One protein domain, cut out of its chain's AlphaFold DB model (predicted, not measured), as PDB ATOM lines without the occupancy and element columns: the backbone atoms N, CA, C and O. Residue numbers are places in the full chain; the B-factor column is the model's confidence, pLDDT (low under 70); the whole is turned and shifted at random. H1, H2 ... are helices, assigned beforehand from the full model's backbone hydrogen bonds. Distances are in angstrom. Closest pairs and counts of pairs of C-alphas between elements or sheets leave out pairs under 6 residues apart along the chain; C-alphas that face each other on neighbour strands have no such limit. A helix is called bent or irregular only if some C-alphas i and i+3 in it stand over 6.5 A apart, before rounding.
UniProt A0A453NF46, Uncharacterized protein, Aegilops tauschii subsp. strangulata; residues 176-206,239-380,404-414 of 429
ATOM      1  N   ASN A 176     190.999 365.517 266.792       93.88
ATOM      2  CA  ASN A 176     189.703 365.944 266.287       93.88
ATOM      3  C   ASN A 176     188.587 365.335 267.138       93.88
ATOM      4  O   ASN A 176     187.685 366.050 267.571       93.88
ATOM      5  N   ASN A 177     188.627 364.023 267.366       95.88
ATOM      6  CA  ASN A 177     187.617 363.340 268.167       95.88
ATOM      7  C   ASN A 177     187.663 363.761 269.636       95.88
ATOM      8  O   ASN A 177     186.609 363.911 270.245       95.88
ATOM      9  N   LEU A 178     188.845 364.018 270.194       96.50
ATOM     10  CA  LEU A 178     188.973 364.542 271.551       96.50
ATOM     11  C   LEU A 178     188.315 365.920 271.705       96.50
ATOM     12  O   LEU A 178     187.648 366.158 272.707       96.50
ATOM     13  N   GLN A 179     188.431 366.801 270.704       95.62
ATOM     14  CA  GLN A 179     187.822 368.136 270.733       95.62
ATOM     15  C   GLN A 179     186.312 368.091 271.013       95.62
ATOM     16  O   GLN A 179     185.793 368.969 271.697       95.62
ATOM     17  N   PHE A 180     185.617 367.046 270.546       95.81
ATOM     18  CA  PHE A 180     184.208 366.821 270.864       95.81
ATOM     19  C   PHE A 180     183.976 366.747 272.384       95.81
ATOM     20  O   PHE A 180     183.052 367.375 272.893       95.81
ATOM     21  N   LEU A 181     184.824 366.040 273.135       95.25
ATOM     22  CA  LEU A 181     184.690 365.918 274.593       95.25
ATOM     23  C   LEU A 181     185.041 367.208 275.345       95.25
ATOM     24  O   LEU A 181     184.623 367.379 276.489       95.25
ATOM     25  N   CYS A 182     185.778 368.120 274.709       95.12
ATOM     26  CA  CYS A 182     186.226 369.370 275.317       95.12
ATOM     27  C   CYS A 182     185.178 370.495 275.302       95.12
ATOM     28  O   CYS A 182     185.432 371.553 275.875       95.12
ATOM     29  N   GLU A 183     184.021 370.312 274.664       94.12
ATOM     30  CA  GLU A 183     182.928 371.289 274.725       94.12
ATOM     31  C   GLU A 183     182.344 371.361 276.147       94.12
ATOM     32  O   GLU A 183     182.029 370.332 276.743       94.12
ATOM     33  N   ASN A 184     182.150 372.571 276.690       85.06
ATOM     34  CA  ASN A 184     181.776 372.782 278.100       85.06
ATOM     35  C   ASN A 184     180.559 371.949 278.554       85.06
ATOM     36  O   ASN A 184     180.594 371.335 279.617       85.06
ATOM     37  N   GLY A 185     179.501 371.864 277.739       89.81
ATOM     38  CA  GLY A 185     178.327 371.043 278.069       89.81
ATOM     39  C   GLY A 185     178.645 369.546 278.191       89.81
ATOM     40  O   GLY A 185     178.084 368.855 279.040       89.81
ATOM     41  N   ARG A 186     179.596 369.048 277.392       93.25
ATOM     42  CA  ARG A 186     180.032 367.645 277.411       93.25
ATOM     43  C   ARG A 186     180.987 367.350 278.565       93.25
ATOM     44  O   ARG A 186     180.913 366.260 279.122       93.25
ATOM     45  N   ILE A 187     181.793 368.330 278.980       94.56
ATOM     46  CA  ILE A 187     182.626 368.255 280.193       94.56
ATOM     47  C   ILE A 187     181.743 367.999 281.418       94.56
ATOM     48  O   ILE A 187     181.957 367.019 282.128       94.56
ATOM     49  N   HIS A 188     180.703 368.812 281.630       91.06
ATOM     50  CA  HIS A 188     179.790 368.624 282.765       91.06
ATOM     51  C   HIS A 188     179.061 367.281 282.714       91.06
ATOM     52  O   HIS A 188     178.955 366.591 283.723       91.06
ATOM     53  N   LYS A 189     178.597 366.872 281.530       91.38
ATOM     54  CA  LYS A 189     177.928 365.581 281.339       91.38
ATOM     55  C   LYS A 189     178.838 364.398 281.676       91.38
ATOM     56  O   LYS A 189     178.416 363.475 282.366       91.38
ATOM     57  N   PHE A 190     180.093 364.446 281.232       94.31
ATOM     58  CA  PHE A 190     181.086 363.426 281.554       94.31
ATOM     59  C   PHE A 190     181.407 363.419 283.053       94.31
ATOM     60  O   PHE A 190     181.370 362.362 283.677       94.31
ATOM     61  N   ALA A 191     181.642 364.586 283.659       92.44
ATOM     62  CA  ALA A 191     181.891 364.701 285.094       92.44
ATOM     63  C   ALA A 191     180.728 364.142 285.932       92.44
ATOM     64  O   ALA A 191     180.951 363.346 286.841       92.44
ATOM     65  N   ASN A 192     179.483 364.459 285.567       88.75
ATOM     66  CA  ASN A 192     178.295 363.915 286.222       88.75
ATOM     67  C   ASN A 192     178.241 362.388 286.138       88.75
ATOM     68  O   ASN A 192     177.820 361.747 287.095       88.75
ATOM     69  N   SER A 193     178.695 361.790 285.031       89.12
ATOM     70  CA  SER A 193     178.740 360.330 284.916       89.12
ATOM     71  C   SER A 193     179.724 359.691 285.902       89.12
ATOM     72  O   SER A 193     179.410 358.652 286.470       89.12
ATOM     73  N   ILE A 194     180.867 360.330 286.179       89.94
ATOM     74  CA  ILE A 194     181.841 359.845 287.173       89.94
ATOM     75  C   ILE A 194     181.253 359.907 288.584       89.94
ATOM     76  O   ILE A 194     181.474 359.000 289.383       89.94
ATOM     77  N   CYS A 195     180.496 360.960 288.894       85.88
ATOM     78  CA  CYS A 195     179.910 361.128 290.221       85.88
ATOM     79  C   CYS A 195     178.635 360.295 290.435       85.88
ATOM     80  O   CYS A 195     178.308 359.947 291.568       85.88
ATOM     81  N   TRP A 196     177.921 359.956 289.357       83.81
ATOM     82  CA  TRP A 196     176.626 359.271 289.398       83.81
ATOM     83  C   TRP A 196     176.595 357.995 290.265       83.81
ATOM     84  O   TRP A 196     175.682 357.885 291.085       83.81
ATOM     85  N   PRO A 197     177.565 357.063 290.182       78.31
ATOM     86  CA  PRO A 197     177.588 355.873 291.033       78.31
ATOM     87  C   PRO A 197     177.610 356.216 292.520       78.31
ATOM     88  O   PRO A 197     176.838 355.662 293.297       78.31
ATOM     89  N   ALA A 198     178.457 357.170 292.911       75.06
ATOM     90  CA  ALA A 198     178.590 357.602 294.296       75.06
ATOM     91  C   ALA A 198     177.285 358.223 294.832       75.06
ATOM     92  O   ALA A 198     176.926 357.991 295.991       75.06
ATOM     93  N   PHE A 199     176.565 358.958 293.977       74.06
ATOM     94  CA  PHE A 199     175.286 359.597 294.301       74.06
ATOM     95  C   PHE A 199     174.130 358.603 294.380       74.06
ATOM     96  O   PHE A 199     173.353 358.648 295.329       74.06
ATOM     97  N   MET A 200     174.065 357.650 293.449       70.19
ATOM     98  CA  MET A 200     173.085 356.565 293.477       70.19
ATOM     99  C   MET A 200     173.122 355.829 294.828       70.19
ATOM    100  O   MET A 200     172.081 355.632 295.448       70.19
ATOM    101  N   PHE A 201     174.310 355.477 295.337       66.81
ATOM    102  CA  PHE A 201     174.430 354.820 296.648       66.81
ATOM    103  C   PHE A 201     173.993 355.708 297.825       66.81
ATOM    104  O   PHE A 201     173.479 355.193 298.819       66.81
ATOM    105  N   GLN A 202     174.148 357.029 297.718       65.00
ATOM    106  CA  GLN A 202     173.697 357.971 298.743       65.00
ATOM    107  C   GLN A 202     172.166 358.110 298.779       65.00
ATOM    108  O   GLN A 202     171.586 358.141 299.865       65.00
ATOM    109  N   GLU A 203     171.498 358.159 297.625       59.91
ATOM    110  CA  GLU A 203     170.028 358.212 297.547       59.91
ATOM    111  C   GLU A 203     169.389 356.947 298.141       59.91
ATOM    112  O   GLU A 203     168.468 357.032 298.956       59.91
ATOM    113  N   PHE A 204     169.950 355.771 297.834       58.16
ATOM    114  CA  PHE A 204     169.531 354.507 298.447       58.16
ATOM    115  C   PHE A 204     169.659 354.504 299.972       58.16
ATOM    116  O   PHE A 204     168.822 353.921 300.664       58.16
ATOM    117  N   HIS A 205     170.710 355.137 300.497       55.06
ATOM    118  CA  HIS A 205     170.907 355.287 301.931       55.06
ATOM    119  C   HIS A 205     169.768 356.114 302.530       55.06
ATOM    120  O   HIS A 205     169.070 355.612 303.401       55.06
ATOM    121  N   GLN A 206     169.508 357.324 302.018       56.94
ATOM    122  CA  GLN A 206     168.464 358.222 302.537       56.94
ATOM    123  C   GLN A 206     167.060 357.602 302.509       56.94
ATOM    124  O   GLN A 206     166.283 357.799 303.441       56.94
ATOM    125  N   ILE A 239     175.574 346.731 300.740       50.09
ATOM    126  CA  ILE A 239     174.818 346.823 299.459       50.09
ATOM    127  C   ILE A 239     175.639 346.371 298.231       50.09
ATOM    128  O   ILE A 239     175.067 345.830 297.281       50.09
ATOM    129  N   LEU A 240     176.953 346.585 298.271       56.00
ATOM    130  CA  LEU A 240     178.021 345.970 297.473       56.00
ATOM    131  C   LEU A 240     179.130 345.690 298.485       56.00
ATOM    132  O   LEU A 240     179.391 346.559 299.321       56.00
ATOM    133  N   ASN A 241     179.795 344.538 298.415       66.25
ATOM    134  CA  ASN A 241     180.932 344.301 299.306       66.25
ATOM    135  C   ASN A 241     181.978 345.411 299.068       66.25
ATOM    136  O   ASN A 241     182.204 345.796 297.918       66.25
ATOM    137  N   THR A 242     182.626 345.938 300.117       69.44
ATOM    138  CA  THR A 242     183.682 346.970 300.005       69.44
ATOM    139  C   THR A 242     184.693 346.632 298.906       69.44
ATOM    140  O   THR A 242     185.164 347.510 298.188       69.44
ATOM    141  N   THR A 243     184.978 345.341 298.726       76.31
ATOM    142  CA  THR A 243     185.851 344.818 297.671       76.31
ATOM    143  C   THR A 243     185.366 345.134 296.250       76.31
ATOM    144  O   THR A 243     186.171 345.558 295.426       76.31
ATOM    145  N   GLU A 244     184.073 344.986 295.955       79.00
ATOM    146  CA  GLU A 244     183.489 345.247 294.631       79.00
ATOM    147  C   GLU A 244     183.499 346.744 294.306       79.00
ATOM    148  O   GLU A 244     183.825 347.148 293.188       79.00
ATOM    149  N   TRP A 245     183.204 347.587 295.302       83.19
ATOM    150  CA  TRP A 245     183.276 349.041 295.150       83.19
ATOM    151  C   TRP A 245     184.708 349.531 294.915       83.19
ATOM    152  O   TRP A 245     184.939 350.411 294.080       83.19
ATOM    153  N   ASN A 246     185.679 348.944 295.613       83.50
ATOM    154  CA  ASN A 246     187.090 349.232 295.393       83.50
ATOM    155  C   ASN A 246     187.529 348.828 293.987       83.50
ATOM    156  O   ASN A 246     188.116 349.641 293.277       83.50
ATOM    157  N   GLU A 247     187.207 347.602 293.563       86.44
ATOM    158  CA  GLU A 247     187.547 347.107 292.228       86.44
ATOM    159  C   GLU A 247     186.944 348.008 291.142       86.44
ATOM    160  O   GLU A 247     187.618 348.380 290.177       86.44
ATOM    161  N   TYR A 248     185.688 348.420 291.322       87.88
ATOM    162  CA  TYR A 248     185.041 349.387 290.449       87.88
ATOM    163  C   TYR A 248     185.766 350.742 290.444       87.88
ATOM    164  O   TYR A 248     186.086 351.256 289.373       87.88
ATOM    165  N   SER A 249     186.073 351.306 291.615       88.31
ATOM    166  CA  SER A 249     186.748 352.606 291.752       88.31
ATOM    167  C   SER A 249     188.133 352.603 291.097       88.31
ATOM    168  O   SER A 249     188.518 353.568 290.428       88.31
ATOM    169  N   VAL A 250     188.863 351.492 291.220       89.44
ATOM    170  CA  VAL A 250     190.141 351.267 290.537       89.44
ATOM    171  C   VAL A 250     189.942 351.200 289.025       89.44
ATOM    172  O   VAL A 250     190.641 351.899 288.292       89.44
ATOM    173  N   LYS A 251     188.985 350.401 288.533       91.12
ATOM    174  CA  LYS A 251     188.690 350.292 287.094       91.12
ATOM    175  C   LYS A 251     188.267 351.631 286.493       91.12
ATOM    176  O   LYS A 251     188.744 351.982 285.417       91.12
ATOM    177  N   LEU A 252     187.438 352.399 287.196       93.19
ATOM    178  CA  LEU A 252     187.003 353.733 286.787       93.19
ATOM    179  C   LEU A 252     188.187 354.694 286.679       93.19
ATOM    180  O   LEU A 252     188.351 355.373 285.665       93.19
ATOM    181  N   SER A 253     189.048 354.705 287.697       92.50
ATOM    182  CA  SER A 253     190.241 355.552 287.727       92.50
ATOM    183  C   SER A 253     191.223 355.172 286.616       92.50
ATOM    184  O   SER A 253     191.690 356.046 285.886       92.50
ATOM    185  N   LYS A 254     191.459 353.869 286.401       92.38
ATOM    186  CA  LYS A 254     192.259 353.350 285.279       92.38
ATOM    187  C   LYS A 254     191.668 353.763 283.930       92.38
ATOM    188  O   LYS A 254     192.407 354.248 283.074       92.38
ATOM    189  N   ALA A 255     190.355 353.626 283.743       93.12
ATOM    190  CA  ALA A 255     189.674 354.010 282.511       93.12
ATOM    191  C   ALA A 255     189.821 355.514 282.226       93.12
ATOM    192  O   ALA A 255     190.139 355.888 281.099       93.12
ATOM    193  N   LEU A 256     189.686 356.381 283.235       95.12
ATOM    194  CA  LEU A 256     189.883 357.823 283.060       95.12
ATOM    195  C   LEU A 256     191.349 358.182 282.764       95.12
ATOM    196  O   LEU A 256     191.621 358.943 281.836       95.12
ATOM    197  N   CYS A 257     192.306 357.587 283.481       94.94
ATOM    198  CA  CYS A 257     193.733 357.750 283.192       94.94
ATOM    199  C   CYS A 257     194.093 357.267 281.777       94.94
ATOM    200  O   CYS A 257     195.028 357.791 281.165       94.94
ATOM    201  N   SER A 258     193.336 356.304 281.234       93.81
ATOM    202  CA  SER A 258     193.621 355.688 279.935       93.81
ATOM    203  C   SER A 258     193.460 356.613 278.725       93.81
ATOM    204  O   SER A 258     193.910 356.291 277.622       93.81
ATOM    205  N   PHE A 259     192.855 357.786 278.928       95.44
ATOM    206  CA  PHE A 259     192.833 358.855 277.933       95.44
ATOM    207  C   PHE A 259     194.216 359.511 277.766       95.44
ATOM    208  O   PHE A 259     194.552 359.935 276.668       95.44
ATOM    209  N   LEU A 260     195.056 359.552 278.810       93.50
ATOM    210  CA  LEU A 260     196.417 360.104 278.731       93.50
ATOM    211  C   LEU A 260     197.466 359.047 278.382       93.50
ATOM    212  O   LEU A 260     198.361 359.307 277.575       93.50
ATOM    213  N   LEU A 261     197.357 357.865 278.993       89.94
ATOM    214  CA  LEU A 261     198.337 356.783 278.891       89.94
ATOM    215  C   LEU A 261     197.659 355.470 278.469       89.94
ATOM    216  O   LEU A 261     196.490 355.268 278.761       89.94
ATOM    217  N   PRO A 262     198.343 354.533 277.801       84.75
ATOM    218  CA  PRO A 262     197.795 353.204 277.555       84.75
ATOM    219  C   PRO A 262     197.467 352.476 278.867       84.75
ATOM    220  O   PRO A 262     198.222 352.619 279.830       84.75
ATOM    221  N   PRO A 263     196.428 351.620 278.902       79.31
ATOM    222  CA  PRO A 263     196.055 350.850 280.096       79.31
ATOM    223  C   PRO A 263     197.219 350.096 280.755       79.31
ATOM    224  O   PRO A 263     197.314 350.055 281.978       79.31
ATOM    225  N   ASN A 264     198.143 349.560 279.954       76.06
ATOM    226  CA  ASN A 264     199.290 348.783 280.437       76.06
ATOM    227  C   ASN A 264     200.282 349.610 281.273       76.06
ATOM    228  O   ASN A 264     200.967 349.060 282.133       76.06
ATOM    229  N   GLU A 265     200.332 350.922 281.039       76.56
ATOM    230  CA  GLU A 265     201.222 351.868 281.724       76.56
ATOM    231  C   GLU A 265     200.603 352.418 283.017       76.56
ATOM    232  O   GLU A 265     201.273 353.064 283.834       76.56
ATOM    233  N   ILE A 266     199.311 352.163 283.236       74.19
ATOM    234  CA  ILE A 266     198.551 352.690 284.365       74.19
ATOM    235  C   ILE A 266     198.611 351.680 285.505       74.19
ATOM    236  O   ILE A 266     197.716 350.867 285.732       74.19
ATOM    237  N   ARG A 267     199.721 351.750 286.233       68.00
ATOM    238  CA  ARG A 267     199.913 351.079 287.518       68.00
ATOM    239  C   ARG A 267     200.213 352.111 288.589       68.00
ATOM    240  O   ARG A 267     201.016 353.023 288.357       68.00
ATOM    241  N   TYR A 268     199.573 351.940 289.737       57.78
ATOM    242  CA  TYR A 268     199.947 352.621 290.961       57.78
ATOM    243  C   TYR A 268     200.856 351.681 291.758       57.78
ATOM    244  O   TYR A 268     200.426 350.615 292.182       57.78
ATOM    245  N   CYS A 269     202.123 352.064 291.908       56.22
ATOM    246  CA  CYS A 269     203.104 351.375 292.741       56.22
ATOM    247  C   CYS A 269     203.792 352.448 293.595       56.22
ATOM    248  O   CYS A 269     204.530 353.265 293.021       56.22
ATOM    249  N   PRO A 270     203.568 352.476 294.923       50.91
ATOM    250  CA  PRO A 270     204.275 353.386 295.816       50.91
ATOM    251  C   PRO A 270     205.790 353.211 295.646       50.91
ATOM    252  O   PRO A 270     206.303 352.099 295.721       50.91
ATOM    253  N   GLY A 271     206.512 354.299 295.366       49.00
ATOM    254  CA  GLY A 271     207.980 354.285 295.310       49.00
ATOM    255  C   GLY A 271     208.632 353.668 294.061       49.00
ATOM    256  O   GLY A 271     209.853 353.539 294.039       49.00
ATOM    257  N   SER A 272     207.882 353.310 293.008       50.84
ATOM    258  CA  SER A 272     208.502 352.794 291.772       50.84
ATOM    259  C   SER A 272     209.212 353.886 290.958       50.84
ATOM    260  O   SER A 272     208.728 355.016 290.829       50.84
ATOM    261  N   THR A 273     210.361 353.544 290.369       49.53
ATOM    262  CA  THR A 273     211.069 354.381 289.395       49.53
ATOM    263  C   THR A 273     210.258 354.462 288.106       49.53
ATOM    264  O   THR A 273     210.203 353.530 287.306       49.53
ATOM    265  N   VAL A 274     209.596 355.598 287.911       58.94
ATOM    266  CA  VAL A 274     208.775 355.852 286.728       58.94
ATOM    267  C   VAL A 274     209.672 356.071 285.509       58.94
ATOM    268  O   VAL A 274     210.449 357.023 285.460       58.94
ATOM    269  N   THR A 275     209.557 355.194 284.515       59.94
ATOM    270  CA  THR A 275     210.297 355.274 283.252       59.94
ATOM    271  C   THR A 275     209.578 356.154 282.226       59.94
ATOM    272  O   THR A 275     208.356 356.303 282.237       59.94
ATOM    273  N   LYS A 276     210.356 356.764 281.325       62.41
ATOM    274  CA  LYS A 276     209.834 357.559 280.207       62.41
ATOM    275  C   LYS A 276     209.070 356.660 279.235       62.41
ATOM    276  O   LYS A 276     209.612 355.648 278.792       62.41
ATOM    277  N   ILE A 277     207.861 357.064 278.851       67.38
ATOM    278  CA  ILE A 277     207.034 356.301 277.914       67.38
ATOM    279  C   ILE A 277     207.184 356.895 276.508       67.38
ATOM    280  O   ILE A 277     207.028 358.100 276.305       67.38
ATOM    281  N   SER A 278     207.485 356.047 275.522       63.16
ATOM    282  CA  SER A 278     207.485 356.417 274.103       63.16
ATOM    283  C   SER A 278     206.160 356.001 273.474       63.16
ATOM    284  O   SER A 278     205.938 354.823 273.204       63.16
ATOM    285  N   LEU A 279     205.277 356.970 273.245       67.75
ATOM    286  CA  LEU A 279     203.945 356.763 272.677       67.75
ATOM    287  C   LEU A 279     203.832 357.435 271.303       67.75
ATOM    288  O   LEU A 279     204.256 358.582 271.170       67.75
ATOM    289  N   PRO A 280     203.220 356.786 270.292       70.12
ATOM    290  CA  PRO A 280     202.960 357.391 268.985       70.12
ATOM    291  C   PRO A 280     201.748 358.343 269.043       70.12
ATOM    292  O   PRO A 280     200.814 358.239 268.252       70.12
ATOM    293  N   ILE A 281     201.726 359.248 270.021       83.06
ATOM    294  CA  ILE A 281     200.640 360.199 270.260       83.06
ATOM    295  C   ILE A 281     201.186 361.605 270.054       83.06
ATOM    296  O   ILE A 281     202.278 361.935 270.510       83.06
ATOM    297  N   SER A 282     200.426 362.445 269.354       90.25
ATOM    298  CA  SER A 282     200.835 363.832 269.135       90.25
ATOM    299  C   SER A 282     200.859 364.625 270.444       90.25
ATOM    300  O   SER A 282     199.982 364.469 271.297       90.25
ATOM    301  N   LEU A 283     201.814 365.549 270.572       91.69
ATOM    302  CA  LEU A 283     201.875 366.463 271.715       91.69
ATOM    303  C   LEU A 283     200.579 367.280 271.866       91.69
ATOM    304  O   LEU A 283     200.102 367.471 272.979       91.69
ATOM    305  N   ALA A 284     199.977 367.683 270.742       94.00
ATOM    306  CA  ALA A 284     198.693 368.385 270.710       94.00
ATOM    307  C   ALA A 284     197.553 367.570 271.345       94.00
ATOM    308  O   ALA A 284     196.717 368.129 272.052       94.00
ATOM    309  N   TYR A 285     197.528 366.249 271.134       95.38
ATOM    310  CA  TYR A 285     196.559 365.381 271.799       95.38
ATOM    311  C   TYR A 285     196.774 365.379 273.312       95.38
ATOM    312  O   TYR A 285     195.819 365.585 274.057       95.38
ATOM    313  N   TRP A 286     198.013 365.173 273.770       94.19
ATOM    314  CA  TRP A 286     198.315 365.154 275.202       94.19
ATOM    315  C   TRP A 286     197.999 366.475 275.886       94.19
ATOM    316  O   TRP A 286     197.400 366.467 276.958       94.19
ATOM    317  N   GLU A 287     198.340 367.598 275.259       95.81
ATOM    318  CA  GLU A 287     197.999 368.919 275.773       95.81
ATOM    319  C   GLU A 287     196.484 369.085 275.932       95.81
ATOM    320  O   GLU A 287     196.003 369.398 277.023       95.81
ATOM    321  N   GLN A 288     195.722 368.837 274.864       96.06
ATOM    322  CA  GLN A 288     194.269 368.988 274.886       96.06
ATOM    323  C   GLN A 288     193.618 368.025 275.890       96.06
ATOM    324  O   GLN A 288     192.666 368.393 276.580       96.06
ATOM    325  N   CYS A 289     194.136 366.800 275.998       96.75
ATOM    326  CA  CYS A 289     193.611 365.773 276.891       96.75
ATOM    327  C   CYS A 289     193.896 366.102 278.356       96.75
ATOM    328  O   CYS A 289     193.015 365.942 279.197       96.75
ATOM    329  N   ALA A 290     195.099 366.592 278.664       95.56
ATOM    330  CA  ALA A 290     195.456 367.026 280.008       95.56
ATOM    331  C   ALA A 290     194.568 368.191 280.452       95.56
ATOM    332  O   ALA A 290     193.969 368.122 281.525       95.56
ATOM    333  N   ARG A 291     194.397 369.205 279.590       96.50
ATOM    334  CA  ARG A 291     193.492 370.331 279.859       96.50
ATOM    335  C   ARG A 291     192.062 369.849 280.119       96.50
ATOM    336  O   ARG A 291     191.419 370.249 281.085       96.50
ATOM    337  N   TRP A 292     191.568 368.945 279.273       97.00
ATOM    338  CA  TRP A 292     190.239 368.357 279.420       97.00
ATOM    339  C   TRP A 292     190.068 367.600 280.746       97.00
ATOM    340  O   TRP A 292     189.095 367.854 281.452       97.00
ATOM    341  N   ILE A 293     191.016 366.740 281.133       96.31
ATOM    342  CA  ILE A 293     190.940 365.993 282.398       96.31
ATOM    343  C   ILE A 293     190.986 366.932 283.601       96.31
ATOM    344  O   ILE A 293     190.203 366.742 284.526       96.31
ATOM    345  N   ILE A 294     191.833 367.967 283.589       95.31
ATOM    346  CA  ILE A 294     191.868 368.958 284.676       95.31
ATOM    347  C   ILE A 294     190.484 369.605 284.841       95.31
ATOM    348  O   ILE A 294     189.970 369.648 285.955       95.31
ATOM    349  N   LYS A 295     189.808 369.992 283.747       95.38
ATOM    350  CA  LYS A 295     188.430 370.523 283.802       95.38
ATOM    351  C   LYS A 295     187.408 369.513 284.334       95.38
ATOM    352  O   LYS A 295     186.518 369.893 285.098       95.38
ATOM    353  N   ILE A 296     187.526 368.241 283.945       95.19
ATOM    354  CA  ILE A 296     186.680 367.163 284.476       95.19
ATOM    355  C   ILE A 296     186.872 367.041 285.987       95.19
ATOM    356  O   ILE A 296     185.888 367.100 286.719       95.19
ATOM    357  N   LEU A 297     188.111 366.942 286.468       93.12
ATOM    358  CA  LEU A 297     188.413 366.821 287.897       93.12
ATOM    359  C   LEU A 297     187.939 368.056 288.678       93.12
ATOM    360  O   LEU A 297     187.307 367.912 289.725       93.12
ATOM    361  N   SER A 298     188.134 369.253 288.119       91.25
ATOM    362  CA  SER A 298     187.634 370.523 288.667       91.25
ATOM    363  C   SER A 298     186.109 370.581 288.769       91.25
ATOM    364  O   SER A 298     185.585 371.406 289.511       91.25
ATOM    365  N   THR A 299     185.387 369.717 288.052       91.00
ATOM    366  CA  THR A 299     183.929 369.567 288.166       91.00
ATOM    367  C   THR A 299     183.563 368.427 289.121       91.00
ATOM    368  O   THR A 299     182.721 368.605 289.996       91.00
ATOM    369  N   VAL A 300     184.224 367.272 288.998       89.88
ATOM    370  CA  VAL A 300     183.957 366.055 289.781       89.88
ATOM    371  C   VAL A 300     184.133 366.293 291.279       89.88
ATOM    372  O   VAL A 300     183.239 365.975 292.058       89.88
ATOM    373  N   PHE A 301     185.253 366.880 291.703       86.81
ATOM    374  CA  PHE A 301     185.550 367.014 293.130       86.81
ATOM    375  C   PHE A 301     184.623 367.988 293.872       86.81
ATOM    376  O   PHE A 301     184.142 367.623 294.944       86.81
ATOM    377  N   PRO A 302     184.274 369.177 293.337       84.62
ATOM    378  CA  PRO A 302     183.229 369.998 293.946       84.62
ATOM    379  C   PRO A 302     181.872 369.295 294.026       84.62
ATOM    380  O   PRO A 302     181.192 369.425 295.043       84.62
ATOM    381  N   CYS A 303     181.489 368.525 292.999       82.88
ATOM    382  CA  CYS A 303     180.264 367.723 293.021       82.88
ATOM    383  C   CYS A 303     180.303 366.657 294.126       82.88
ATOM    384  O   CYS A 303     179.329 366.491 294.849       82.88
ATOM    385  N   ILE A 304     181.439 365.983 294.301       79.88
ATOM    386  CA  ILE A 304     181.662 365.032 295.393       79.88
ATOM    387  C   ILE A 304     181.590 365.729 296.762       79.88
ATOM    388  O   ILE A 304     180.948 365.222 297.681       79.88
ATOM    389  N   LYS A 305     182.214 366.903 296.909       76.62
ATOM    390  CA  LYS A 305     182.213 367.670 298.163       76.62
ATOM    391  C   LYS A 305     180.813 368.143 298.550       76.62
ATOM    392  O   LYS A 305     180.490 368.139 299.731       76.62
ATOM    393  N   ALA A 306     179.978 368.506 297.576       76.56
ATOM    394  CA  ALA A 306     178.585 368.888 297.816       76.56
ATOM    395  C   ALA A 306     177.743 367.758 298.446       76.56
ATOM    396  O   ALA A 306     176.688 368.031 299.011       76.56
ATOM    397  N   CYS A 307     178.214 366.511 298.379       66.94
ATOM    398  CA  CYS A 307     177.571 365.359 299.004       66.94
ATOM    399  C   CYS A 307     178.007 365.089 300.448       66.94
ATOM    400  O   CYS A 307     177.418 364.215 301.089       66.94
ATOM    401  N   ALA A 308     179.011 365.803 300.969       64.94
ATOM    402  CA  ALA A 308     179.346 365.752 302.386       64.94
ATOM    403  C   ALA A 308     178.250 366.456 303.202       64.94
ATOM    404  O   ALA A 308     177.837 367.565 302.860       64.94
ATOM    405  N   SER A 309     177.781 365.830 304.286       58.97
ATOM    406  CA  SER A 309     177.013 366.564 305.296       58.97
ATOM    407  C   SER A 309     177.937 367.544 306.029       58.97
ATOM    408  O   SER A 309     179.160 367.447 305.925       58.97
ATOM    409  N   GLU A 310     177.370 368.461 306.818       53.28
ATOM    410  CA  GLU A 310     178.142 369.388 307.665       53.28
ATOM    411  C   GLU A 310     179.118 368.687 308.630       53.28
ATOM    412  O   GLU A 310     179.981 369.351 309.198       53.28
ATOM    413  N   THR A 311     179.006 367.365 308.818       55.41
ATOM    414  CA  THR A 311     179.805 366.615 309.786       55.41
ATOM    415  C   THR A 311     180.856 365.684 309.167       55.41
ATOM    416  O   THR A 311     181.993 365.810 309.596       55.41
ATOM    417  N   GLU A 312     180.591 364.832 308.155       64.06
ATOM    418  CA  GLU A 312     181.633 363.986 307.510       64.06
ATOM    419  C   GLU A 312     181.260 363.480 306.091       64.06
ATOM    420  O   GLU A 312     180.090 363.319 305.746       64.06
ATOM    421  N   LEU A 313     182.269 363.167 305.256       68.12
ATOM    422  CA  LEU A 313     182.092 362.536 303.933       68.12
ATOM    423  C   LEU A 313     181.829 361.015 304.060       68.12
ATOM    424  O   LEU A 313     182.621 360.342 304.730       68.12
ATOM    425  N   PRO A 314     180.823 360.432 303.372       74.31
ATOM    426  CA  PRO A 314     180.573 358.984 303.391       74.31
ATOM    427  C   PRO A 314     181.784 358.140 302.953       74.31
ATOM    428  O   PRO A 314     182.531 358.536 302.054       74.31
ATOM    429  N   ASN A 315     181.968 356.952 303.550       75.31
ATOM    430  CA  ASN A 315     183.162 356.118 303.329       75.31
ATOM    431  C   ASN A 315     183.351 355.715 301.853       75.31
ATOM    432  O   ASN A 315     184.451 355.821 301.321       75.31
ATOM    433  N   HIS A 316     182.281 355.329 301.150       75.69
ATOM    434  CA  HIS A 316     182.361 354.936 299.735       75.69
ATOM    435  C   HIS A 316     182.811 356.091 298.828       75.69
ATOM    436  O   HIS A 316     183.614 355.891 297.916       75.69
ATOM    437  N   ILE A 317     182.357 357.315 299.115       80.31
ATOM    438  CA  ILE A 317     182.764 358.524 298.388       80.31
ATOM    439  C   ILE A 317     184.232 358.860 298.677       80.31
ATOM    440  O   ILE A 317     184.978 359.240 297.770       80.31
ATOM    441  N   ARG A 318     184.665 358.675 299.928       79.94
ATOM    442  CA  ARG A 318     186.058 358.858 300.355       79.94
ATOM    443  C   ARG A 318     187.000 357.888 299.641       79.94
ATOM    444  O   ARG A 318     188.010 358.323 299.101       79.94
ATOM    445  N   ILE A 319     186.631 356.609 299.575       80.62
ATOM    446  CA  ILE A 319     187.355 355.564 298.837       80.62
ATOM    447  C   ILE A 319     187.526 355.956 297.366       80.62
ATOM    448  O   ILE A 319     188.650 355.996 296.868       80.62
ATOM    449  N   LEU A 320     186.426 356.292 296.681       85.12
ATOM    450  CA  LEU A 320     186.462 356.674 295.268       85.12
ATOM    451  C   LEU A 320     187.364 357.893 295.040       85.12
ATOM    452  O   LEU A 320     188.180 357.894 294.120       85.12
ATOM    453  N   SER A 321     187.234 358.910 295.894       84.81
ATOM    454  CA  SER A 321     188.024 360.142 295.801       84.81
ATOM    455  C   SER A 321     189.515 359.868 295.970       84.81
ATOM    456  O   SER A 321     190.305 360.310 295.137       84.81
ATOM    457  N   ASN A 322     189.896 359.093 296.990       83.62
ATOM    458  CA  ASN A 322     191.293 358.759 297.265       83.62
ATOM    459  C   ASN A 322     191.916 357.959 296.116       83.62
ATOM    460  O   ASN A 322     192.989 358.316 295.625       83.62
ATOM    461  N   ILE A 323     191.233 356.912 295.638       86.62
ATOM    462  CA  ILE A 323     191.714 356.100 294.510       86.62
ATOM    463  C   ILE A 323     191.880 356.983 293.268       86.62
ATOM    464  O   ILE A 323     192.937 356.966 292.636       86.62
ATOM    465  N   LEU A 324     190.882 357.811 292.946       89.38
ATOM    466  CA  LEU A 324     190.944 358.707 291.796       89.38
ATOM    467  C   LEU A 324     192.136 359.673 291.885       89.38
ATOM    468  O   LEU A 324     192.849 359.859 290.898       89.38
ATOM    469  N   GLN A 325     192.391 360.255 293.059       87.94
ATOM    470  CA  GLN A 325     193.507 361.179 293.277       87.94
ATOM    471  C   GLN A 325     194.866 360.496 293.082       87.94
ATOM    472  O   GLN A 325     195.688 361.004 292.319       87.94
ATOM    473  N   HIS A 326     195.084 359.325 293.688       87.00
ATOM    474  CA  HIS A 326     196.328 358.559 293.545       87.00
ATOM    475  C   HIS A 326     196.626 358.192 292.082       87.00
ATOM    476  O   HIS A 326     197.735 358.406 291.578       87.00
ATOM    477  N   TYR A 327     195.624 357.686 291.356       89.88
ATOM    478  CA  TYR A 327     195.775 357.333 289.943       89.88
ATOM    479  C   TYR A 327     196.044 358.562 289.061       89.88
ATOM    480  O   TYR A 327     196.907 358.505 288.177       89.88
ATOM    481  N   MET A 328     195.362 359.686 289.312       91.44
ATOM    482  CA  MET A 328     195.565 360.924 288.551       91.44
ATOM    483  C   MET A 328     196.933 361.551 288.806       91.44
ATOM    484  O   MET A 328     197.619 361.880 287.840       91.44
ATOM    485  N   LEU A 329     197.377 361.658 290.064       90.44
ATOM    486  CA  LEU A 329     198.707 362.177 290.401       90.44
ATOM    487  C   LEU A 329     199.815 361.347 289.745       90.44
ATOM    488  O   LEU A 329     200.695 361.897 289.080       90.44
ATOM    489  N   SER A 330     199.738 360.017 289.865       89.19
ATOM    490  CA  SER A 330     200.693 359.099 289.232       89.19
ATOM    491  C   SER A 330     200.714 359.260 287.705       89.19
ATOM    492  O   SER A 330     201.780 359.336 287.087       89.19
ATOM    493  N   THR A 331     199.538 359.397 287.088       91.94
ATOM    494  CA  THR A 331     199.396 359.588 285.638       91.94
ATOM    495  C   THR A 331     199.954 360.934 285.182       91.94
ATOM    496  O   THR A 331     200.727 360.978 284.228       91.94
ATOM    497  N   PHE A 332     199.634 362.031 285.871       93.31
ATOM    498  CA  PHE A 332     200.170 363.354 285.553       93.31
ATOM    499  C   PHE A 332     201.691 363.407 285.700       93.31
ATOM    500  O   PHE A 332     202.368 363.940 284.819       93.31
ATOM    501  N   LYS A 333     202.245 362.776 286.742       90.94
ATOM    502  CA  LYS A 333     203.695 362.626 286.910       90.94
ATOM    503  C   LYS A 333     204.326 361.886 285.730       90.94
ATOM    504  O   LYS A 333     205.278 362.393 285.142       90.94
ATOM    505  N   LYS A 334     203.763 360.744 285.319       90.00
ATOM    506  CA  LYS A 334     204.205 359.975 284.136       90.00
ATOM    507  C   LYS A 334     204.156 360.785 282.839       90.00
ATOM    508  O   LYS A 334     205.099 360.737 282.043       90.00
ATOM    509  N   VAL A 335     203.078 361.539 282.632       91.25
ATOM    510  CA  VAL A 335     202.913 362.412 281.461       91.25
ATOM    511  C   VAL A 335     203.979 363.504 281.451       91.25
ATOM    512  O   VAL A 335     204.628 363.682 280.426       91.25
ATOM    513  N   LEU A 336     204.232 364.180 282.576       91.38
ATOM    514  CA  LEU A 336     205.252 365.232 282.650       91.38
ATOM    515  C   LEU A 336     206.687 364.698 282.542       91.38
ATOM    516  O   LEU A 336     207.522 365.364 281.941       91.38
ATOM    517  N   ILE A 337     206.977 363.489 283.035       89.50
ATOM    518  CA  ILE A 337     208.260 362.808 282.774       89.50
ATOM    519  C   ILE A 337     208.446 362.565 281.270       89.50
ATOM    520  O   ILE A 337     209.549 362.695 280.736       89.50
ATOM    521  N   SER A 338     207.365 362.208 280.573       88.31
ATOM    522  CA  SER A 338     207.412 361.859 279.150       88.31
ATOM    523  C   SER A 338     207.423 363.087 278.233       88.31
ATOM    524  O   SER A 338     208.153 363.095 277.239       88.31
ATOM    525  N   ALA A 339     206.674 364.134 278.587       89.88
ATOM    526  CA  ALA A 339     206.596 365.412 277.884       89.88
ATOM    527  C   ALA A 339     206.616 366.608 278.863       89.88
ATOM    528  O   ALA A 339     205.566 367.197 279.143       89.88
ATOM    529  N   PRO A 340     207.809 367.033 279.322       90.81
ATOM    530  CA  PRO A 340     207.961 368.162 280.249       90.81
ATOM    531  C   PRO A 340     207.368 369.480 279.737       90.81
ATOM    532  O   PRO A 340     206.865 370.284 280.518       90.81
ATOM    533  N   VAL A 341     207.354 369.684 278.415       90.56
ATOM    534  CA  VAL A 341     206.791 370.876 277.754       90.56
ATOM    535  C   VAL A 341     205.317 371.132 278.106       90.56
ATOM    536  O   VAL A 341     204.868 372.278 278.089       90.56
ATOM    537  N   LEU A 342     204.568 370.092 278.491       93.38
ATOM    538  CA  LEU A 342     203.167 370.214 278.893       93.38
ATOM    539  C   LEU A 342     202.990 370.936 280.233       93.38
ATOM    540  O   LEU A 342     201.891 371.402 280.522       93.38
ATOM    541  N   LEU A 343     204.047 371.094 281.036       94.06
ATOM    542  CA  LEU A 343     203.990 371.772 282.332       94.06
ATOM    543  C   LEU A 343     203.347 373.165 282.240       94.06
ATOM    544  O   LEU A 343     202.605 373.559 283.140       94.06
ATOM    545  N   LYS A 344     203.586 373.894 281.143       92.50
ATOM    546  CA  LYS A 344     202.944 375.190 280.889       92.50
ATOM    547  C   LYS A 344     201.422 375.048 280.789       92.50
ATOM    548  O   LYS A 344     200.708 375.748 281.497       92.50
ATOM    549  N   SER A 345     200.933 374.113 279.981       94.00
ATOM    550  CA  SER A 345     199.499 373.864 279.792       94.00
ATOM    551  C   SER A 345     198.824 373.377 281.081       94.00
ATOM    552  O   SER A 345     197.706 373.783 281.377       94.00
ATOM    553  N   PHE A 346     199.517 372.564 281.886       94.50
ATOM    554  CA  PHE A 346     199.036 372.138 283.206       94.50
ATOM    555  C   PHE A 346     198.908 373.319 284.184       94.50
ATOM    556  O   PHE A 346     197.933 373.394 284.931       94.50
ATOM    557  N   ARG A 347     199.869 374.257 284.177       92.62
ATOM    558  CA  ARG A 347     199.804 375.493 284.979       92.62
ATOM    559  C   ARG A 347     198.658 376.399 284.524       92.62
ATOM    560  O   ARG A 347     197.904 376.865 285.364       92.62
ATOM    561  N   GLU A 348     198.526 376.623 283.216       94.31
ATOM    562  CA  GLU A 348     197.479 377.477 282.631       94.31
ATOM    563  C   GLU A 348     196.062 376.982 282.938       94.31
ATOM    564  O   GLU A 348     195.167 377.793 283.147       94.31
ATOM    565  N   GLU A 349     195.857 375.666 282.978       94.38
ATOM    566  CA  GLU A 349     194.554 375.072 283.297       94.38
ATOM    567  C   GLU A 349     194.286 374.969 284.813       94.38
ATOM    568  O   GLU A 349     193.232 374.495 285.228       94.38
ATOM    569  N   GLY A 350     195.225 375.408 285.660       91.81
ATOM    570  CA  GLY A 350     195.040 375.436 287.111       91.81
ATOM    571  C   GLY A 350     195.229 374.082 287.798       91.81
ATOM    572  O   GLY A 350     194.564 373.809 288.794       91.81
ATOM    573  N   LEU A 351     196.137 373.219 287.316       92.25
ATOM    574  CA  LEU A 351     196.441 371.939 287.983       92.25
ATOM    575  C   LEU A 351     196.819 372.133 289.461       92.25
ATOM    576  O   LEU A 351     196.405 371.351 290.310       92.25
ATOM    577  N   TRP A 352     197.636 373.136 289.776       90.75
ATOM    578  CA  TRP A 352     198.090 373.352 291.152       90.75
ATOM    579  C   TRP A 352     196.966 373.850 292.044       90.75
ATOM    580  O   TRP A 352     196.844 373.375 293.169       90.75
ATOM    581  N   ASP A 353     196.104 374.717 291.517       89.06
ATOM    582  CA  ASP A 353     194.889 375.124 292.214       89.06
ATOM    583  C   ASP A 353     194.000 373.906 292.457       89.06
ATOM    584  O   ASP A 353     193.474 373.749 293.549       89.06
ATOM    585  N   LEU A 354     193.895 372.991 291.487       87.38
ATOM    586  CA  LEU A 354     193.176 371.734 291.662       87.38
ATOM    587  C   LEU A 354     193.808 370.876 292.780       87.38
ATOM    588  O   LEU A 354     193.110 370.431 293.686       87.38
ATOM    589  N   ILE A 355     195.124 370.652 292.745       85.50
ATOM    590  CA  ILE A 355     195.827 369.762 293.684       85.50
ATOM    591  C   ILE A 355     195.893 370.331 295.104       85.50
ATOM    592  O   ILE A 355     195.835 369.591 296.072       85.50
ATOM    593  N   PHE A 356     196.014 371.640 295.271       82.12
ATOM    594  CA  PHE A 356     196.157 372.240 296.599       82.12
ATOM    595  C   PHE A 356     194.877 372.917 297.091       82.12
ATOM    596  O   PHE A 356     194.877 373.557 298.140       82.12
ATOM    597  N   SER A 357     193.757 372.753 296.378       78.25
ATOM    598  CA  SER A 357     192.471 373.251 296.852       78.25
ATOM    599  C   SER A 357     191.909 372.389 297.978       78.25
ATOM    600  O   SER A 357     191.747 371.172 297.851       78.25
ATOM    601  N   GLU A 358     191.403 373.069 299.003       67.12
ATOM    602  CA  GLU A 358     190.518 372.517 300.037       67.12
ATOM    603  C   GLU A 358     189.208 371.921 299.479       67.12
ATOM    604  O   GLU A 358     188.416 371.310 300.203       67.12
ATOM    605  N   LYS A 359     188.899 372.153 298.196       58.16
ATOM    606  CA  LYS A 359     187.748 371.552 297.511       58.16
ATOM    607  C   LYS A 359     188.036 370.144 296.994       58.16
ATOM    608  O   LYS A 359     187.080 369.431 296.712       58.16
ATOM    609  N   ILE A 360     189.307 369.774 296.837       55.88
ATOM    610  CA  ILE A 360     189.723 368.588 296.083       55.88
ATOM    611  C   ILE A 360     190.549 367.641 296.942       55.88
ATOM    612  O   ILE A 360     190.260 366.452 296.932       55.88
ATOM    613  N   PHE A 361     191.499 368.132 297.739       55.84
ATOM    614  CA  PHE A 361     192.247 367.282 298.663       55.84
ATOM    615  C   PHE A 361     191.514 367.192 299.997       55.84
ATOM    616  O   PHE A 361     191.594 368.075 300.849       55.84
ATOM    617  N   TYR A 362     190.761 366.109 300.169       51.62
ATOM    618  CA  TYR A 362     190.184 365.760 301.458       51.62
ATOM    619  C   TYR A 362     191.284 365.133 302.321       51.62
ATOM    620  O   TYR A 362     191.653 363.979 302.134       51.62
ATOM    621  N   PHE A 363     191.823 365.886 303.278       49.38
ATOM    622  CA  PHE A 363     192.868 365.416 304.198       49.38
ATOM    623  C   PHE A 363     192.347 364.500 305.321       49.38
ATOM    624  O   PHE A 363     192.897 364.489 306.418       49.38
ATOM    625  N   GLY A 364     191.292 363.725 305.067       46.25
ATOM    626  CA  GLY A 364     190.828 362.689 305.986       46.25
ATOM    627  C   GLY A 364     191.491 361.357 305.658       46.25
ATOM    628  O   GLY A 364     191.265 360.812 304.577       46.25
ATOM    629  N   SER A 365     192.302 360.827 306.576       44.69
ATOM    630  CA  SER A 365     192.932 359.517 306.412       44.69
ATOM    631  C   SER A 365     191.863 358.418 306.333       44.69
ATOM    632  O   SER A 365     190.988 358.295 307.187       44.69
ATOM    633  N   SER A 366     191.909 357.602 305.280       47.34
ATOM    634  CA  SER A 366     191.242 356.297 305.262       47.34
ATOM    635  C   SER A 366     192.342 355.249 305.326       47.34
ATOM    636  O   SER A 366     192.948 354.906 304.312       47.34
ATOM    637  N   LEU A 367     192.622 354.781 306.544       44.00
ATOM    638  CA  LEU A 367     193.596 353.719 306.815       44.00
ATOM    639  C   LEU A 367     193.257 352.433 306.027       44.00
ATOM    640  O   LEU A 367     194.148 351.694 305.619       44.00
ATOM    641  N   GLU A 368     191.969 352.205 305.751       44.66
ATOM    642  CA  GLU A 368     191.464 351.045 305.002       44.66
ATOM    643  C   GLU A 368     191.827 351.080 303.509       44.66
ATOM    644  O   GLU A 368     192.110 350.037 302.922       44.66
ATOM    645  N   CYS A 369     191.885 352.265 302.894       46.62
ATOM    646  CA  CYS A 369     192.151 352.404 301.458       46.62
ATOM    647  C   CYS A 369     193.617 352.083 301.104       46.62
ATOM    648  O   CYS A 369     193.897 351.457 300.081       46.62
ATOM    649  N   ILE A 370     194.558 352.444 301.984       49.75
ATOM    650  CA  ILE A 370     196.003 352.266 301.764       49.75
ATOM    651  C   ILE A 370     196.388 350.779 301.740       49.75
ATOM    652  O   ILE A 370     197.115 350.348 300.846       49.75
ATOM    653  N   HIS A 371     195.865 349.975 302.672       50.75
ATOM    654  CA  HIS A 371     196.189 348.545 302.752       50.75
ATOM    655  C   HIS A 371     195.753 347.750 301.509       50.75
ATOM    656  O   HIS A 371     196.403 346.773 301.143       50.75
ATOM    657  N   GLN A 372     194.690 348.173 300.824       49.03
ATOM    658  CA  GLN A 372     194.145 347.450 299.669       49.03
ATOM    659  C   GLN A 372     194.764 347.877 298.336       49.03
ATOM    660  O   GLN A 372     194.944 347.033 297.460       49.03
ATOM    661  N   ILE A 373     195.174 349.143 298.201       52.03
ATOM    662  CA  ILE A 373     195.984 349.584 297.057       52.03
ATOM    663  C   ILE A 373     197.329 348.833 297.035       52.03
ATOM    664  O   ILE A 373     197.804 348.444 295.970       52.03
ATOM    665  N   VAL A 374     197.913 348.572 298.211       48.66
ATOM    666  CA  VAL A 374     199.142 347.774 298.349       48.66
ATOM    667  C   VAL A 374     198.899 346.291 298.026       48.66
ATOM    668  O   VAL A 374     199.721 345.693 297.333       48.66
ATOM    669  N   GLY A 375     197.749 345.717 298.406       42.06
ATOM    670  CA  GLY A 375     197.398 344.317 298.113       42.06
ATOM    671  C   GLY A 375     197.240 343.971 296.619       42.06
ATOM    672  O   GLY A 375     197.534 342.843 296.217       42.06
ATOM    673  N   GLU A 376     196.848 344.923 295.756       42.66
ATOM    674  CA  GLU A 376     196.893 344.728 294.287       42.66
ATOM    675  C   GLU A 376     198.333 344.569 293.764       42.66
ATOM    676  O   GLU A 376     198.562 343.859 292.783       42.66
ATOM    677  N   THR A 377     199.310 345.211 294.414       41.53
ATOM    678  CA  THR A 377     200.734 345.090 294.059       41.53
ATOM    679  C   THR A 377     201.282 343.707 294.394       41.53
ATOM    680  O   THR A 377     202.050 343.164 293.608       41.53
ATOM    681  N   GLU A 378     200.862 343.128 295.523       31.92
ATOM    682  CA  GLU A 378     201.344 341.824 296.002       31.92
ATOM    683  C   GLU A 378     200.696 340.646 295.254       31.92
ATOM    684  O   GLU A 378     201.358 339.659 294.941       31.92
ATOM    685  N   THR A 379     199.417 340.756 294.879       32.97
ATOM    686  CA  THR A 379     198.685 339.670 294.195       32.97
ATOM    687  C   THR A 379     199.059 339.475 292.722       32.97
ATOM    688  O   THR A 379     198.714 338.448 292.142       32.97
ATOM    689  N   GLN A 380     199.781 340.416 292.100       36.72
ATOM    690  CA  GLN A 380     200.260 340.280 290.714       36.72
ATOM    691  C   GLN A 380     201.738 339.882 290.592       36.72
ATOM    692  O   GLN A 380     202.187 339.618 289.475       36.72
ATOM    693  N   GLN A 404     199.308 363.422 300.491       79.94
ATOM    694  CA  GLN A 404     199.976 364.717 300.693       79.94
ATOM    695  C   GLN A 404     201.444 364.640 300.275       79.94
ATOM    696  O   GLN A 404     201.923 365.508 299.550       79.94
ATOM    697  N   SER A 405     202.142 363.586 300.705       81.94
ATOM    698  CA  SER A 405     203.539 363.347 300.331       81.94
ATOM    699  C   SER A 405     203.698 363.208 298.813       81.94
ATOM    700  O   SER A 405     204.579 363.826 298.216       81.94
ATOM    701  N   GLU A 406     202.796 362.477 298.152       83.88
ATOM    702  CA  GLU A 406     202.789 362.332 296.694       83.88
ATOM    703  C   GLU A 406     202.530 363.653 295.967       83.88
ATOM    704  O   GLU A 406     203.217 363.955 294.988       83.88
ATOM    705  N   ALA A 407     201.578 364.457 296.447       85.62
ATOM    706  CA  ALA A 407     201.278 365.765 295.875       85.62
ATOM    707  C   ALA A 407     202.459 366.738 296.018       85.62
ATOM    708  O   ALA A 407     202.812 367.415 295.051       85.62
ATOM    709  N   ILE A 408     203.107 366.767 297.188       86.38
ATOM    710  CA  ILE A 408     204.310 367.578 297.429       86.38
ATOM    711  C   ILE A 408     205.456 367.095 296.534       86.38
ATOM    712  O   ILE A 408     206.031 367.897 295.803       86.38
ATOM    713  N   SER A 409     205.725 365.785 296.493       87.69
ATOM    714  CA  SER A 409     206.749 365.195 295.617       87.69
ATOM    715  C   SER A 409     206.505 365.518 294.140       87.69
ATOM    716  O   SER A 409     207.443 365.764 293.380       87.69
ATOM    717  N   PHE A 410     205.243 365.524 293.705       89.56
ATOM    718  CA  PHE A 410     204.883 365.884 292.340       89.56
ATOM    719  C   PHE A 410     205.111 367.373 292.048       89.56
ATOM    720  O   PHE A 410     205.636 367.705 290.983       89.56
ATOM    721  N   LEU A 411     204.779 368.261 292.991       90.12
ATOM    722  CA  LEU A 411     205.060 369.691 292.878       90.12
ATOM    723  C   LEU A 411     206.570 369.973 292.836       90.12
ATOM    724  O   LEU A 411     207.019 370.731 291.980       90.12
ATOM    725  N   GLU A 412     207.359 369.342 293.706       89.62
ATOM    726  CA  GLU A 412     208.826 369.452 293.716       89.62
ATOM    727  C   GLU A 412     209.429 368.983 292.388       89.62
ATOM    728  O   GLU A 412     210.239 369.681 291.771       89.62
ATOM    729  N   PHE A 413     208.971 367.834 291.885       88.44
ATOM    730  CA  PHE A 413     209.350 367.351 290.564       88.44
ATOM    731  C   PHE A 413     209.012 368.380 289.474       88.44
ATOM    732  O   PHE A 413     209.870 368.751 288.678       88.44
ATOM    733  N   ALA A 414     207.800 368.927 289.467       88.62
ATOM    734  CA  ALA A 414     207.412 369.938 288.491       88.62
ATOM    735  C   ALA A 414     208.184 371.267 288.623       88.62
ATOM    736  O   ALA A 414     208.365 371.969 287.628       88.62
TER     737      ALA A 414
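AT A GLANCE: This is residues 176 to 206, 239 to 380 and 404 to 414 of the 429 residues of an uncharacterized protein of Aegilops tauschii subsp. strangulata (UniProt A0A453NF46). Two long helices, H4 and H5, run side by side in opposite ways, H5 in the middle of the body, and shorter helices pack round them. H1 and the arm H2a of the bent helix H2 pack on one side of H4, H6 and H7 on its other side, while H5 lies between H3 and H9. The printed part has 184 residues with nine named helices, H1 to H9 in chain order, and no named strand; the class is all helix. The whole is compact, with a radius of gyration of the C-alphas of 16.2 A and spans of 46 by 41 by 27 A.

IN THESE COORDINATES: H1, residues 176 to 181, begins with C-alpha 176 at (189.703, 365.944, 266.287). H2, residues 184 to 206, was assigned by its hydrogen bonds as one helix but is bent, with C-alphas 194 and 197 7.0 A apart; its arms are H2a, residues 184 to 194, and H2b, residues 197 to 206, at a steep tilt of 60 degrees. H3 is residues 242 to 257, 22.4 A long. H4 is residues 283 to 305, 33.0 A, and H5 residues 315 to 338, 34.7 A, from C-alpha 315 at (183.162, 356.118, 303.329). H6, residues 340 to 348, is only just irregular, with C-alphas 341 and 344 6.6 A apart. H7 is residues 351 to 356, H8 residues 367 to 379, and H9 residues 404 to 414, ending with C-alpha 414 at (207.412, 369.938, 288.491).

HOW THE PARTS SIT: H4 and H5 are the hubs, each touching four helices; they are close but not clearly touching, with Ile 304 and Ile 317 the closest C-alphas at 7.2 A. H4 touches H1 (Cys 289 to Leu 178, 7.2 A), H2a (Val 300 to Ala 191, 5.3 A), H6 (Glu 287 to Leu 342, 6.2 A) and H7 (Ile 294 to Leu 351, 6.4 A), by closest C-alphas. H5 touches H3 at a shallow tilt of 30 degrees, C-alphas 324 and 253 being closest at 5.2 A, and H9 at 19 degrees, C-alphas 333 and 410 at 6.4 A. H5 only just touches H2b and H8, with 3 pairs of C-alphas within 8 A each; the closest are 317 and 198, 5.9 A, and 319 and 369, 6.3 A. Every O i to N i+4 pair is within hydrogen-bond range in H2a, H2b, H3, H5, H7 and H9, against 18 of 19 in H4, 3 of 5 in H6, 6 of 9 in H8 and 0 of 2 in H1, where 3 of 3 O i to N i+3 pairs are.

THE WHOLE: C-alphas 206 and 278 are farthest apart, 48.3 A. Residues 207 to 238 and 381 to 403 are not printed, with C-alpha gaps of 13.4 A and 26.4 A. The link from H3 to H4, residues 258 to 282, is long. Mean pLDDT of the printed part is 78.6; 53 residues are under 70, among them 358 to 380.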